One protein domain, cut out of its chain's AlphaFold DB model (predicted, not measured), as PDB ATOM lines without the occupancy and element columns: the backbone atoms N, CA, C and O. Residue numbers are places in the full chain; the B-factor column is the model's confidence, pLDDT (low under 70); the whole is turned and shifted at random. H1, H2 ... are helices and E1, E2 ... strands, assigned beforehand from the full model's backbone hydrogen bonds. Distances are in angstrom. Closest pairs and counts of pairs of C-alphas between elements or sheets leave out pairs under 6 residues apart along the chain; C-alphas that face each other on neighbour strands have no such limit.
ATOM      1  N   LEU A   3      -6.529   7.083 -49.964       95.81
ATOM      2  CA  LEU A   3      -5.842   6.665 -51.186       95.81
ATOM      3  C   LEU A   3      -4.397   6.175 -50.948       95.81
ATOM      4  O   LEU A   3      -3.866   5.386 -51.717       95.81
ATOM      5  N   LEU A   4      -3.747   6.628 -49.873       96.88
ATOM      6  CA  LEU A   4      -2.382   6.210 -49.521       96.88
ATOM      7  C   LEU A   4      -2.355   4.885 -48.758       96.88
ATOM      8  O   LEU A   4      -1.325   4.227 -48.695       96.88
ATOM      9  N   LEU A   5      -3.488   4.510 -48.166       97.31
ATOM     10  CA  LEU A   5      -3.669   3.256 -47.445       97.31
ATOM     11  C   LEU A   5      -4.475   2.238 -48.261       97.31
ATOM     12  O   LEU A   5      -4.681   1.123 -47.787       97.31
ATOM     13  N   SER A   6      -4.962   2.594 -49.449       98.06
ATOM     14  CA  SER A   6      -5.788   1.716 -50.279       98.06
ATOM     15  C   SER A   6      -4.982   0.596 -50.924       98.06
ATOM     16  O   SER A   6      -3.769   0.707 -51.077       98.06
ATOM     17  N   GLU A   7      -5.672  -0.452 -51.347       98.00
ATOM     18  CA  GLU A   7      -5.146  -1.486 -52.235       98.00
ATOM     19  C   GLU A   7      -5.053  -0.919 -53.660       98.00
ATOM     20  O   GLU A   7      -6.077  -0.524 -54.226       98.00
ATOM     21  N   LYS A   8      -3.836  -0.811 -54.215       96.50
ATOM     22  CA  LYS A   8      -3.566  -0.387 -55.608       96.50
ATOM     23  C   LYS A   8      -4.213   0.934 -56.043       96.50
ATOM     24  O   LYS A   8      -4.521   1.148 -57.211       96.50
ATOM     25  N   GLY A   9      -4.467   1.830 -55.091       96.00
ATOM     26  CA  GLY A   9      -5.120   3.117 -55.354       96.00
ATOM     27  C   GLY A   9      -6.644   3.075 -55.504       96.00
ATOM     28  O   GLY A   9      -7.239   4.084 -55.882       96.00
ATOM     29  N   HIS A  10      -7.309   1.953 -55.225       97.19
ATOM     30  CA  HIS A  10      -8.767   1.879 -55.309       97.19
ATOM     31  C   HIS A  10      -9.431   2.501 -54.073       97.19
ATOM     32  O   HIS A  10      -9.286   2.023 -52.951       97.19
ATOM     33  N   LEU A  11     -10.192   3.582 -54.260       95.81
ATOM     34  CA  LEU A  11     -10.908   4.227 -53.155       95.81
ATOM     35  C   LEU A  11     -11.891   3.259 -52.474       95.81
ATOM     36  O   LEU A  11     -12.586   2.493 -53.135       95.81
ATOM     37  N   GLY A  12     -11.964   3.330 -51.142       96.81
ATOM     38  CA  GLY A  12     -12.815   2.460 -50.322       96.81
ATOM     39  C   GLY A  12     -12.168   1.139 -49.897       96.81
ATOM     40  O   GLY A  12     -12.764   0.413 -49.107       96.81
ATOM     41  N   THR A  13     -10.949   0.835 -50.356       98.19
ATOM     42  CA  THR A  13     -10.194  -0.352 -49.928       98.19
ATOM     43  C   THR A  13      -9.096   0.001 -48.919       98.19
ATOM     44  O   THR A  13      -8.774   1.172 -48.673       98.19
ATOM     45  N   ARG A  14      -8.508  -1.031 -48.309       98.00
ATOM     46  CA  ARG A  14      -7.311  -0.943 -47.467       98.00
ATOM     47  C   ARG A  14      -6.346  -2.041 -47.895       98.00
ATOM     48  O   ARG A  14      -6.740  -3.202 -47.918       98.00
ATOM     49  N   SER A  15      -5.108  -1.671 -48.208       98.31
ATOM     50  CA  SER A  15      -4.089  -2.643 -48.608       98.31
ATOM     51  C   SER A  15      -3.819  -3.632 -47.468       98.31
ATOM     52  O   SER A  15      -3.603  -3.187 -46.333       98.31
ATOM     53  N   PRO A  16      -3.781  -4.948 -47.748       98.06
ATOM     54  CA  PRO A  16      -3.423  -5.961 -46.759       98.06
ATOM     55  C   PRO A  16      -1.938  -5.916 -46.368       98.06
ATOM     56  O   PRO A  16      -1.558  -6.531 -45.378       98.06
ATOM     57  N   MET A  17      -1.099  -5.195 -47.123       98.25
ATOM     58  CA  MET A  17       0.333  -5.049 -46.840       98.25
ATOM     59  C   MET A  17       0.605  -4.014 -45.740       98.25
ATOM     60  O   MET A  17       1.660  -4.046 -45.114       98.25
ATOM     61  N   ASN A  18      -0.335  -3.101 -45.478       98.06
ATOM     62  CA  ASN A  18      -0.160  -2.039 -44.490       98.06
ATOM     63  C   ASN A  18       0.123  -2.602 -43.087       98.06
ATOM     64  O   ASN A  18      -0.703  -3.316 -42.520       98.06
ATOM     65  N   GLY A  19       1.246  -2.198 -42.495       97.81
ATOM     66  CA  GLY A  19       1.655  -2.606 -41.152       97.81
ATOM     67  C   GLY A  19       2.356  -3.967 -41.083       97.81
ATOM     68  O   GLY A  19       2.690  -4.411 -39.983       97.81
ATOM     69  N   ASP A  20       2.613  -4.640 -42.212       97.94
ATOM     70  CA  ASP A  20       3.418  -5.863 -42.211       97.94
ATOM     71  C   ASP A  20       4.900  -5.523 -41.999       97.94
ATOM     72  O   ASP A  20       5.628  -5.125 -42.911       97.94
ATOM     73  N   VAL A  21       5.363  -5.722 -40.765       96.62
ATOM     74  CA  VAL A  21       6.743  -5.463 -40.327       96.62
ATOM     75  C   VAL A  21       7.800  -6.295 -41.059       96.62
ATOM     76  O   VAL A  21       8.986  -5.991 -40.956       96.62
ATOM     77  N   LYS A  22       7.402  -7.350 -41.780       97.69
ATOM     78  CA  LYS A  22       8.318  -8.166 -42.588       97.69
ATOM     79  C   LYS A  22       8.607  -7.532 -43.948       97.69
ATOM     80  O   LYS A  22       9.570  -7.928 -44.601       97.69
ATOM     81  N   LEU A  23       7.786  -6.574 -44.377       97.62
ATOM     82  CA  LEU A  23       7.920  -5.889 -45.656       97.62
ATOM     83  C   LEU A  23       8.684  -4.562 -45.509       97.62
ATOM     84  O   LEU A  23       8.671  -3.939 -44.440       97.62
ATOM     85  N   PRO A  24       9.333  -4.075 -46.585       97.56
ATOM     86  CA  PRO A  24       9.927  -2.743 -46.602       97.56
ATOM     87  C   PRO A  24       8.917  -1.674 -46.185       97.56
ATOM     88  O   PRO A  24       7.741  -1.753 -46.533       97.56
ATOM     89  N   ASN A  25       9.376  -0.668 -45.438       97.25
ATOM     90  CA  ASN A  25       8.525   0.419 -44.940       97.25
ATOM     91  C   ASN A  25       7.281  -0.069 -44.163       97.25
ATOM     92  O   ASN A  25       6.248   0.594 -44.183       97.25
ATOM     93  N   GLN A  26       7.374  -1.235 -43.505       97.69
ATOM     94  CA  GLN A  26       6.255  -1.898 -42.820       97.69
ATOM     95  C   GLN A  26       5.065  -2.157 -43.768       97.69
ATOM     96  O   GLN A  26       3.907  -2.018 -43.388       97.69
ATOM     97  N   GLY A  27       5.363  -2.417 -45.044       97.56
ATOM     98  CA  GLY A  27       4.403  -2.668 -46.118       97.56
ATOM     99  C   GLY A  27       3.553  -1.464 -46.550       97.56
ATOM    100  O   GLY A  27       2.806  -1.560 -47.524       97.56
ATOM    101  N   TYR A  28       3.702  -0.303 -45.906       98.06
ATOM    102  CA  TYR A  28       3.044   0.925 -46.342       98.06
ATOM    103  C   TYR A  28       3.628   1.433 -47.663       98.06
ATOM    104  O   TYR A  28       4.848   1.569 -47.811       98.06
ATOM    105  N   LEU A  29       2.739   1.796 -48.595       97.25
ATOM    106  CA  LEU A  29       3.088   2.265 -49.942       97.25
ATOM    107  C   LEU A  29       3.904   1.234 -50.746       97.25
ATOM    108  O   LEU A  29       4.793   1.605 -51.513       97.25
ATOM    109  N   GLN A  30       3.650  -0.060 -50.526       97.06
ATOM    110  CA  GLN A  30       4.269  -1.181 -51.249       97.06
ATOM    111  C   GLN A  30       3.270  -1.957 -52.127       97.06
ATOM    112  O   GLN A  30       3.622  -2.995 -52.673       97.06
ATOM    113  N   ASP A  31       2.044  -1.456 -52.277       96.62
ATOM    114  CA  ASP A  31       0.939  -2.121 -52.983       96.62
ATOM    115  C   ASP A  31       0.414  -1.224 -54.110       96.62
ATOM    116  O   ASP A  31      -0.780  -0.956 -54.223       96.62
ATOM    117  N   GLU A  32       1.352  -0.663 -54.879       95.56
ATOM    118  CA  GLU A  32       1.089   0.158 -56.070       95.56
ATOM    119  C   GLU A  32       0.114   1.324 -55.824       95.56
ATOM    120  O   GLU A  32      -0.655   1.727 -56.697       95.56
ATOM    121  N   GLN A  33       0.147   1.903 -54.619       96.69
ATOM    122  CA  GLN A  33      -0.582   3.136 -54.348       96.69
ATOM    123  C   GLN A  33      -0.061   4.279 -55.237       96.69
ATOM    124  O   GLN A  33       1.142   4.356 -55.518       96.69
ATOM    125  N   PRO A  34      -0.947   5.195 -55.668       95.00
ATOM    126  CA  PRO A  34      -0.591   6.247 -56.606       95.00
ATOM    127  C   PRO A  34       0.456   7.206 -56.033       95.00
ATOM    128  O   PRO A  34       0.470   7.515 -54.840       95.00
ATOM    129  N   ALA A  35       1.310   7.709 -56.924       95.31
ATOM    130  CA  ALA A  35       2.301   8.722 -56.596       95.31
ATOM    131  C   ALA A  35       1.640  10.051 -56.198       95.31
ATOM    132  O   ALA A  35       0.591  10.431 -56.724       95.31
ATOM    133  N   ILE A  36       2.292  10.788 -55.299       95.56
ATOM    134  CA  ILE A  36       1.860  12.124 -54.881       95.56
ATOM    135  C   ILE A  36       2.743  13.162 -55.563       95.56
ATOM    136  O   ILE A  36       3.969  13.120 -55.461       95.56
ATOM    137  N   HIS A  37       2.118  14.136 -56.216       95.62
ATOM    138  CA  HIS A  37       2.813  15.282 -56.786       95.62
ATOM    139  C   HIS A  37       2.399  16.557 -56.051       95.62
ATOM    140  O   HIS A  37       1.225  16.919 -56.036       95.62
ATOM    141  N   PHE A  38       3.372  17.245 -55.463       96.94
ATOM    142  CA  PHE A  38       3.224  18.599 -54.935       96.94
ATOM    143  C   PHE A  38       3.740  19.581 -55.986       96.94
ATOM    144  O   PHE A  38       4.788  19.345 -56.581       96.94
ATOM    145  N   CYS A  39       3.007  20.659 -56.244       95.38
ATOM    146  CA  CYS A  39       3.321  21.657 -57.266       95.38
ATOM    147  C   CYS A  39       3.919  22.963 -56.725       95.38
ATOM    148  O   CYS A  39       4.280  23.831 -57.517       95.38
ATOM    149  N   ASN A  40       4.001  23.117 -55.404       94.31
ATOM    150  CA  ASN A  40       4.583  24.279 -54.758       94.31
ATOM    151  C   ASN A  40       5.221  23.880 -53.408       94.31
ATOM    152  O   ASN A  40       4.499  23.418 -52.517       94.31
ATOM    153  N   PRO A  41       6.544  24.051 -53.228       93.12
ATOM    154  CA  PRO A  41       7.220  23.756 -51.967       93.12
ATOM    155  C   PRO A  41       7.082  24.862 -50.909       93.12
ATOM    156  O   PRO A  41       7.450  24.627 -49.760       93.12
ATOM    157  N   ASP A  42       6.565  26.044 -51.253       93.00
ATOM    158  CA  ASP A  42       6.498  27.183 -50.339       93.00
ATOM    159  C   ASP A  42       5.679  26.851 -49.087       93.00
ATOM    160  O   ASP A  42       4.544  26.370 -49.162       93.00
ATOM    161  N   LEU A  43       6.234  27.156 -47.912       92.31
ATOM    162  CA  LEU A  43       5.515  27.017 -46.645       92.31
ATOM    163  C   LEU A  43       4.445  28.094 -46.490       92.31
ATOM    164  O   LEU A  43       3.352  27.809 -45.994       92.31
ATOM    165  N   THR A  44       4.736  29.314 -46.935       92.69
ATOM    166  CA  THR A  44       3.839  30.460 -46.809       92.69
ATOM    167  C   THR A  44       3.821  31.317 -48.063       92.69
ATOM    168  O   THR A  44       4.797  31.342 -48.802       92.69
ATOM    169  N   TYR A  45       2.739  32.068 -48.257       92.19
ATOM    170  CA  TYR A  45       2.590  33.044 -49.336       92.19
ATOM    171  C   TYR A  45       1.931  34.336 -48.831       92.19
ATOM    172  O   TYR A  45       1.204  34.326 -47.827       92.19
ATOM    173  N   ALA A  46       2.192  35.455 -49.509       90.31
ATOM    174  CA  ALA A  46       1.585  36.746 -49.194       90.31
ATOM    175  C   ALA A  46       0.145  36.855 -49.734       90.31
ATOM    176  O   ALA A  46      -0.190  36.333 -50.797       90.31
ATOM    177  N   THR A  47      -0.722  37.545 -48.989       88.75
ATOM    178  CA  THR A  47      -2.117  37.857 -49.367       88.75
ATOM    179  C   THR A  47      -2.459  39.279 -48.916       88.75
ATOM    180  O   THR A  47      -1.612  39.960 -48.352       88.75
ATOM    181  N   SER A  48      -3.712  39.719 -49.074       87.19
ATOM    182  CA  SER A  48      -4.186  40.979 -48.474       87.19
ATOM    183  C   SER A  48      -4.208  40.972 -46.938       87.19
ATOM    184  O   SER A  48      -4.438  42.010 -46.320       87.19
ATOM    185  N   HIS A  49      -3.991  39.819 -46.298       89.56
ATOM    186  CA  HIS A  49      -3.899  39.727 -44.848       89.56
ATOM    187  C   HIS A  49      -2.537  40.240 -44.329       89.56
ATOM    188  O   HIS A  49      -1.516  39.887 -44.915       89.56
ATOM    189  N   PRO A  50      -2.467  40.920 -43.161       86.50
ATOM    190  CA  PRO A  50      -1.209  41.412 -42.567       86.50
ATOM    191  C   PRO A  50      -0.116  40.376 -42.250       86.50
ATOM    192  O   PRO A  50       0.953  40.738 -41.784       86.50
ATOM    193  N   HIS A  51      -0.397  39.086 -42.417       87.50
ATOM    194  CA  HIS A  51       0.508  37.995 -42.060       87.50
ATOM    195  C   HIS A  51       0.486  36.974 -43.198       87.50
ATOM    196  O   HIS A  51      -0.620  36.671 -43.674       87.50
ATOM    197  N   PRO A  52       1.638  36.392 -43.577       88.69
ATOM    198  CA  PRO A  52       1.691  35.316 -44.558       88.69
ATOM    199  C   PRO A  52       0.737  34.167 -44.218       88.69
ATOM    200  O   PRO A  52       0.417  33.894 -43.054       88.69
ATOM    201  N   ARG A  53       0.219  33.510 -45.253       94.25
ATOM    202  CA  ARG A  53      -0.756  32.418 -45.148       94.25
ATOM    203  C   ARG A  53      -0.095  31.103 -45.513       94.25
ATOM    204  O   ARG A  53       0.855  31.097 -46.284       94.25
ATOM    205  N   ALA A  54      -0.582  30.000 -44.948       95.31
ATOM    206  CA  ALA A  54      -0.062  28.672 -45.253       95.31
ATOM    207  C   ALA A  54      -0.224  28.366 -46.750       95.31
ATOM    208  O   ALA A  54      -1.327  28.454 -47.285       95.31
ATOM    209  N   ALA A  55       0.876  28.013 -47.408       94.44
ATOM    210  CA  ALA A  55       0.910  27.547 -48.789       94.44
ATOM    211  C   ALA A  55       0.985  26.007 -48.839       94.44
ATOM    212  O   ALA A  55       0.861  25.316 -47.822       94.44
ATOM    213  N   GLN A  56       1.146  25.441 -50.035       96.81
ATOM    214  CA  GLN A  56       1.087  23.991 -50.230       96.81
ATOM    215  C   GLN A  56       2.224  23.232 -49.525       96.81
ATOM    216  O   GLN A  56       2.001  22.108 -49.077       96.81
ATOM    217  N   GLY A  57       3.398  23.835 -49.336       95.75
ATOM    218  CA  GLY A  57       4.471  23.247 -48.535       95.75
ATOM    219  C   GLY A  57       4.042  22.996 -47.087       95.75
ATOM    220  O   GLY A  57       4.351  21.946 -46.527       95.75
ATOM    221  N   SER A  58       3.234  23.889 -46.502       96.75
ATOM    222  CA  SER A  58       2.645  23.661 -45.174       96.75
ATOM    223  C   SER A  58       1.648  22.500 -45.181       96.75
ATOM    224  O   SER A  58       1.634  21.695 -44.251       96.75
ATOM    225  N   PHE A  59       0.845  22.361 -46.242       97.19
ATOM    226  CA  PHE A  59      -0.032  21.197 -46.412       97.19
ATOM    227  C   PHE A  59       0.770  19.893 -46.511       97.19
ATOM    228  O   PHE A  59       0.420  18.907 -45.864       97.19
ATOM    229  N   ARG A  60       1.872  19.890 -47.272       96.81
ATOM    230  CA  ARG A  60       2.784  18.746 -47.367       96.81
ATOM    231  C   ARG A  60       3.357  18.379 -45.999       96.81
ATOM    232  O   ARG A  60       3.272  17.216 -45.618       96.81
ATOM    233  N   ALA A  61       3.877  19.352 -45.250       97.00
ATOM    234  CA  ALA A  61       4.425  19.118 -43.915       97.00
ATOM    235  C   ALA A  61       3.367  18.545 -42.951       97.00
ATOM    236  O   ALA A  61       3.637  17.599 -42.210       97.00
ATOM    237  N   ALA A  62       2.134  19.060 -43.004       97.69
ATOM    238  CA  ALA A  62       1.021  18.531 -42.220       97.69
ATOM    239  C   ALA A  62       0.666  17.085 -42.615       97.69
ATOM    240  O   ALA A  62       0.427  16.251 -41.741       97.69
ATOM    241  N   LEU A  63       0.666  16.769 -43.914       97.25
ATOM    242  CA  LEU A  63       0.431  15.412 -44.409       97.25
ATOM    243  C   LEU A  63       1.540  14.443 -43.977       97.25
ATOM    244  O   LEU A  63       1.225  13.336 -43.554       97.25
ATOM    245  N   GLU A  64       2.811  14.846 -44.043       96.94
ATOM    246  CA  GLU A  64       3.951  14.043 -43.576       96.94
ATOM    247  C   GLU A  64       3.857  13.760 -42.066       96.94
ATOM    248  O   GLU A  64       4.050  12.621 -41.634       96.94
ATOM    249  N   GLY A  65       3.477  14.763 -41.268       97.62
ATOM    250  CA  GLY A  65       3.228  14.598 -39.834       97.62
ATOM    251  C   GLY A  65       2.077  13.631 -39.543       97.62
ATOM    252  O   GLY A  65       2.233  12.694 -38.758       97.62
ATOM    253  N   LEU A  66       0.937  13.811 -40.219       97.81
ATOM    254  CA  LEU A  66      -0.223  12.926 -40.087       97.81
ATOM    255  C   LEU A  66       0.106  11.490 -40.515       97.81
ATOM    256  O   LEU A  66      -0.297  10.536 -39.849       97.81
ATOM    257  N   TRP A  67       0.850  11.335 -41.610       97.88
ATOM    258  CA  TRP A  67       1.293  10.045 -42.117       97.88
ATOM    259  C   TRP A  67       2.169   9.327 -41.095       97.88
ATOM    260  O   TRP A  67       1.872   8.190 -40.729       97.88
ATOM    261  N   SER A  68       3.193  10.010 -40.577       97.81
ATOM    262  CA  SER A  68       4.097   9.470 -39.560       97.81
ATOM    263  C   SER A  68       3.336   9.018 -38.308       97.81
ATOM    264  O   SER A  68       3.507   7.885 -37.860       97.81
ATOM    265  N   ALA A  69       2.419   9.851 -37.800       97.75
ATOM    266  CA  ALA A  69       1.596   9.521 -36.637       97.75
ATOM    267  C   ALA A  69       0.662   8.321 -36.882       97.75
ATOM    268  O   ALA A  69       0.453   7.509 -35.985       97.75
ATOM    269  N   THR A  70       0.119   8.188 -38.096       96.88
ATOM    270  CA  THR A  70      -0.810   7.100 -38.456       96.88
ATOM    271  C   THR A  70      -0.094   5.768 -38.689       96.88
ATOM    272  O   THR A  70      -0.661   4.712 -38.431       96.88
ATOM    273  N   THR A  71       1.137   5.806 -39.201       97.31
ATOM    274  CA  THR A  71       1.870   4.621 -39.686       97.31
ATOM    275  C   THR A  71       3.011   4.185 -38.770       97.31
ATOM    276  O   THR A  71       3.798   3.317 -39.134       97.31
ATOM    277  N   GLY A  72       3.147   4.801 -37.591       96.00
ATOM    278  CA  GLY A  72       4.236   4.490 -36.662       96.00
ATOM    279  C   GLY A  72       5.616   4.874 -37.206       96.00
ATOM    280  O   GLY A  72       6.594   4.166 -36.970       96.00
ATOM    281  N   GLY A  73       5.698   5.978 -37.956       96.31
ATOM    282  CA  GLY A  73       6.949   6.499 -38.509       96.31
ATOM    283  C   GLY A  73       7.371   5.910 -39.856       96.31
ATOM    284  O   GLY A  73       8.531   6.071 -40.244       96.31
ATOM    285  N   ALA A  74       6.472   5.245 -40.593       97.00
ATOM    286  CA  ALA A  74       6.770   4.840 -41.965       97.00
ATOM    287  C   ALA A  74       7.030   6.072 -42.850       97.00
ATOM    288  O   ALA A  74       6.437   7.141 -42.678       97.00
ATOM    289  N   LYS A  75       7.915   5.930 -43.838       97.00
ATOM    290  CA  LYS A  75       8.233   7.013 -44.774       97.00
ATOM    291  C   LYS A  75       7.082   7.212 -45.755       97.00
ATOM    292  O   LYS A  75       6.516   6.238 -46.255       97.00
ATOM    293  N   LEU A  76       6.765   8.469 -46.056       96.81
ATOM    294  CA  LEU A  76       5.875   8.822 -47.158       96.81
ATOM    295  C   LEU A  76       6.673   8.698 -48.469       96.81
ATOM    296  O   LEU A  76       7.554   9.507 -48.749       96.81
ATOM    297  N   LEU A  77       6.427   7.625 -49.220       95.50
ATOM    298  CA  LEU A  77       7.138   7.275 -50.455       95.50
ATOM    299  C   LEU A  77       6.423   7.828 -51.698       95.50
ATOM    300  O   LEU A  77       5.326   8.375 -51.607       95.50
ATOM    301  N   ASN A  78       7.055   7.681 -52.867       93.00
ATOM    302  CA  ASN A  78       6.501   8.037 -54.183       93.00
ATOM    303  C   ASN A  78       5.986   9.484 -54.276       93.00
ATOM    304  O   ASN A  78       5.010   9.772 -54.966       93.00
ATOM    305  N   CYS A  79       6.654  10.397 -53.570       95.06
ATOM    306  CA  CYS A  79       6.349  11.819 -53.587       95.06
ATOM    307  C   CYS A  79       7.328  12.567 -54.491       95.06
ATOM    308  O   CYS A  79       8.542  12.461 -54.315       95.06
ATOM    309  N   LYS A  80       6.809  13.386 -55.409       94.94
ATOM    310  CA  LYS A  80       7.591  14.363 -56.174       94.94
ATOM    311  C   LYS A  80       7.107  15.766 -55.838       94.94
ATOM    312  O   LYS A  80       5.910  16.012 -55.774       94.94
ATOM    313  N   THR A  81       8.034  16.693 -55.627       94.06
ATOM    314  CA  THR A  81       7.711  18.121 -55.512       94.06
ATOM    315  C   THR A  81       8.293  18.854 -56.705       94.06
ATOM    316  O   THR A  81       9.445  18.626 -57.061       94.06
ATOM    317  N   VAL A  82       7.472  19.681 -57.331       94.56
ATOM    318  CA  VAL A  82       7.837  20.631 -58.384       94.56
ATOM    319  C   VAL A  82       7.404  22.028 -57.942       94.56
ATOM    320  O   VAL A  82       6.760  22.172 -56.901       94.56
TER     321      VAL A  82
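This is residues 3 to 82 of the 195 residues of an uncharacterized protein of Hyaloscypha bicolor E (UniProt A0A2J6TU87). With little regular structure, the domain has one long helix, H2, running past a small sheet of two parallel strands, E1 and E2; the loop of residues 39 to 55 makes one end, loops with the short H1 the other. The printed part has 80 residues, 26 in named elements, ordered H1, E1, H2, E2, class mixed. It is loose, radius of gyration of the C-alphas 15.1 A, spanning 49 by 22 by 22 A.

E1, residues 36 to 38, and E2, residues 79 to 81, are parallel at 16 degrees; N 38 and O 80 are 2.8 A apart, within hydrogen-bond range. With H2, residues 56 to 71, they form a strand-helix-strand unit, a helix between parallel neighbours, its crossover right-handed. The closest C-alphas of E1 and H2, Phe 38 and Gln 56, are 7.5 A apart. H1, residues 24 to 27, and H2 are only just apart, closest 8.5 A. Every O i to N i+4 pair in H2 is within hydrogen-bond range; H1 is too short for one.

H1, 5.5 A long, begins at C-alpha 24 (9.927, -2.743, -46.602). H2 measures 22.1 A, E1 6.6 A and E2 6.7 A, ending at C-alpha 81 (7.711, 18.121, -55.512).

The farthest C-alphas, Lys 22 and Ser 48, are 51.1 A apart. The printed part has no cut; E1 to H2 is a long link. No printed residue is under 70 in pLDDT.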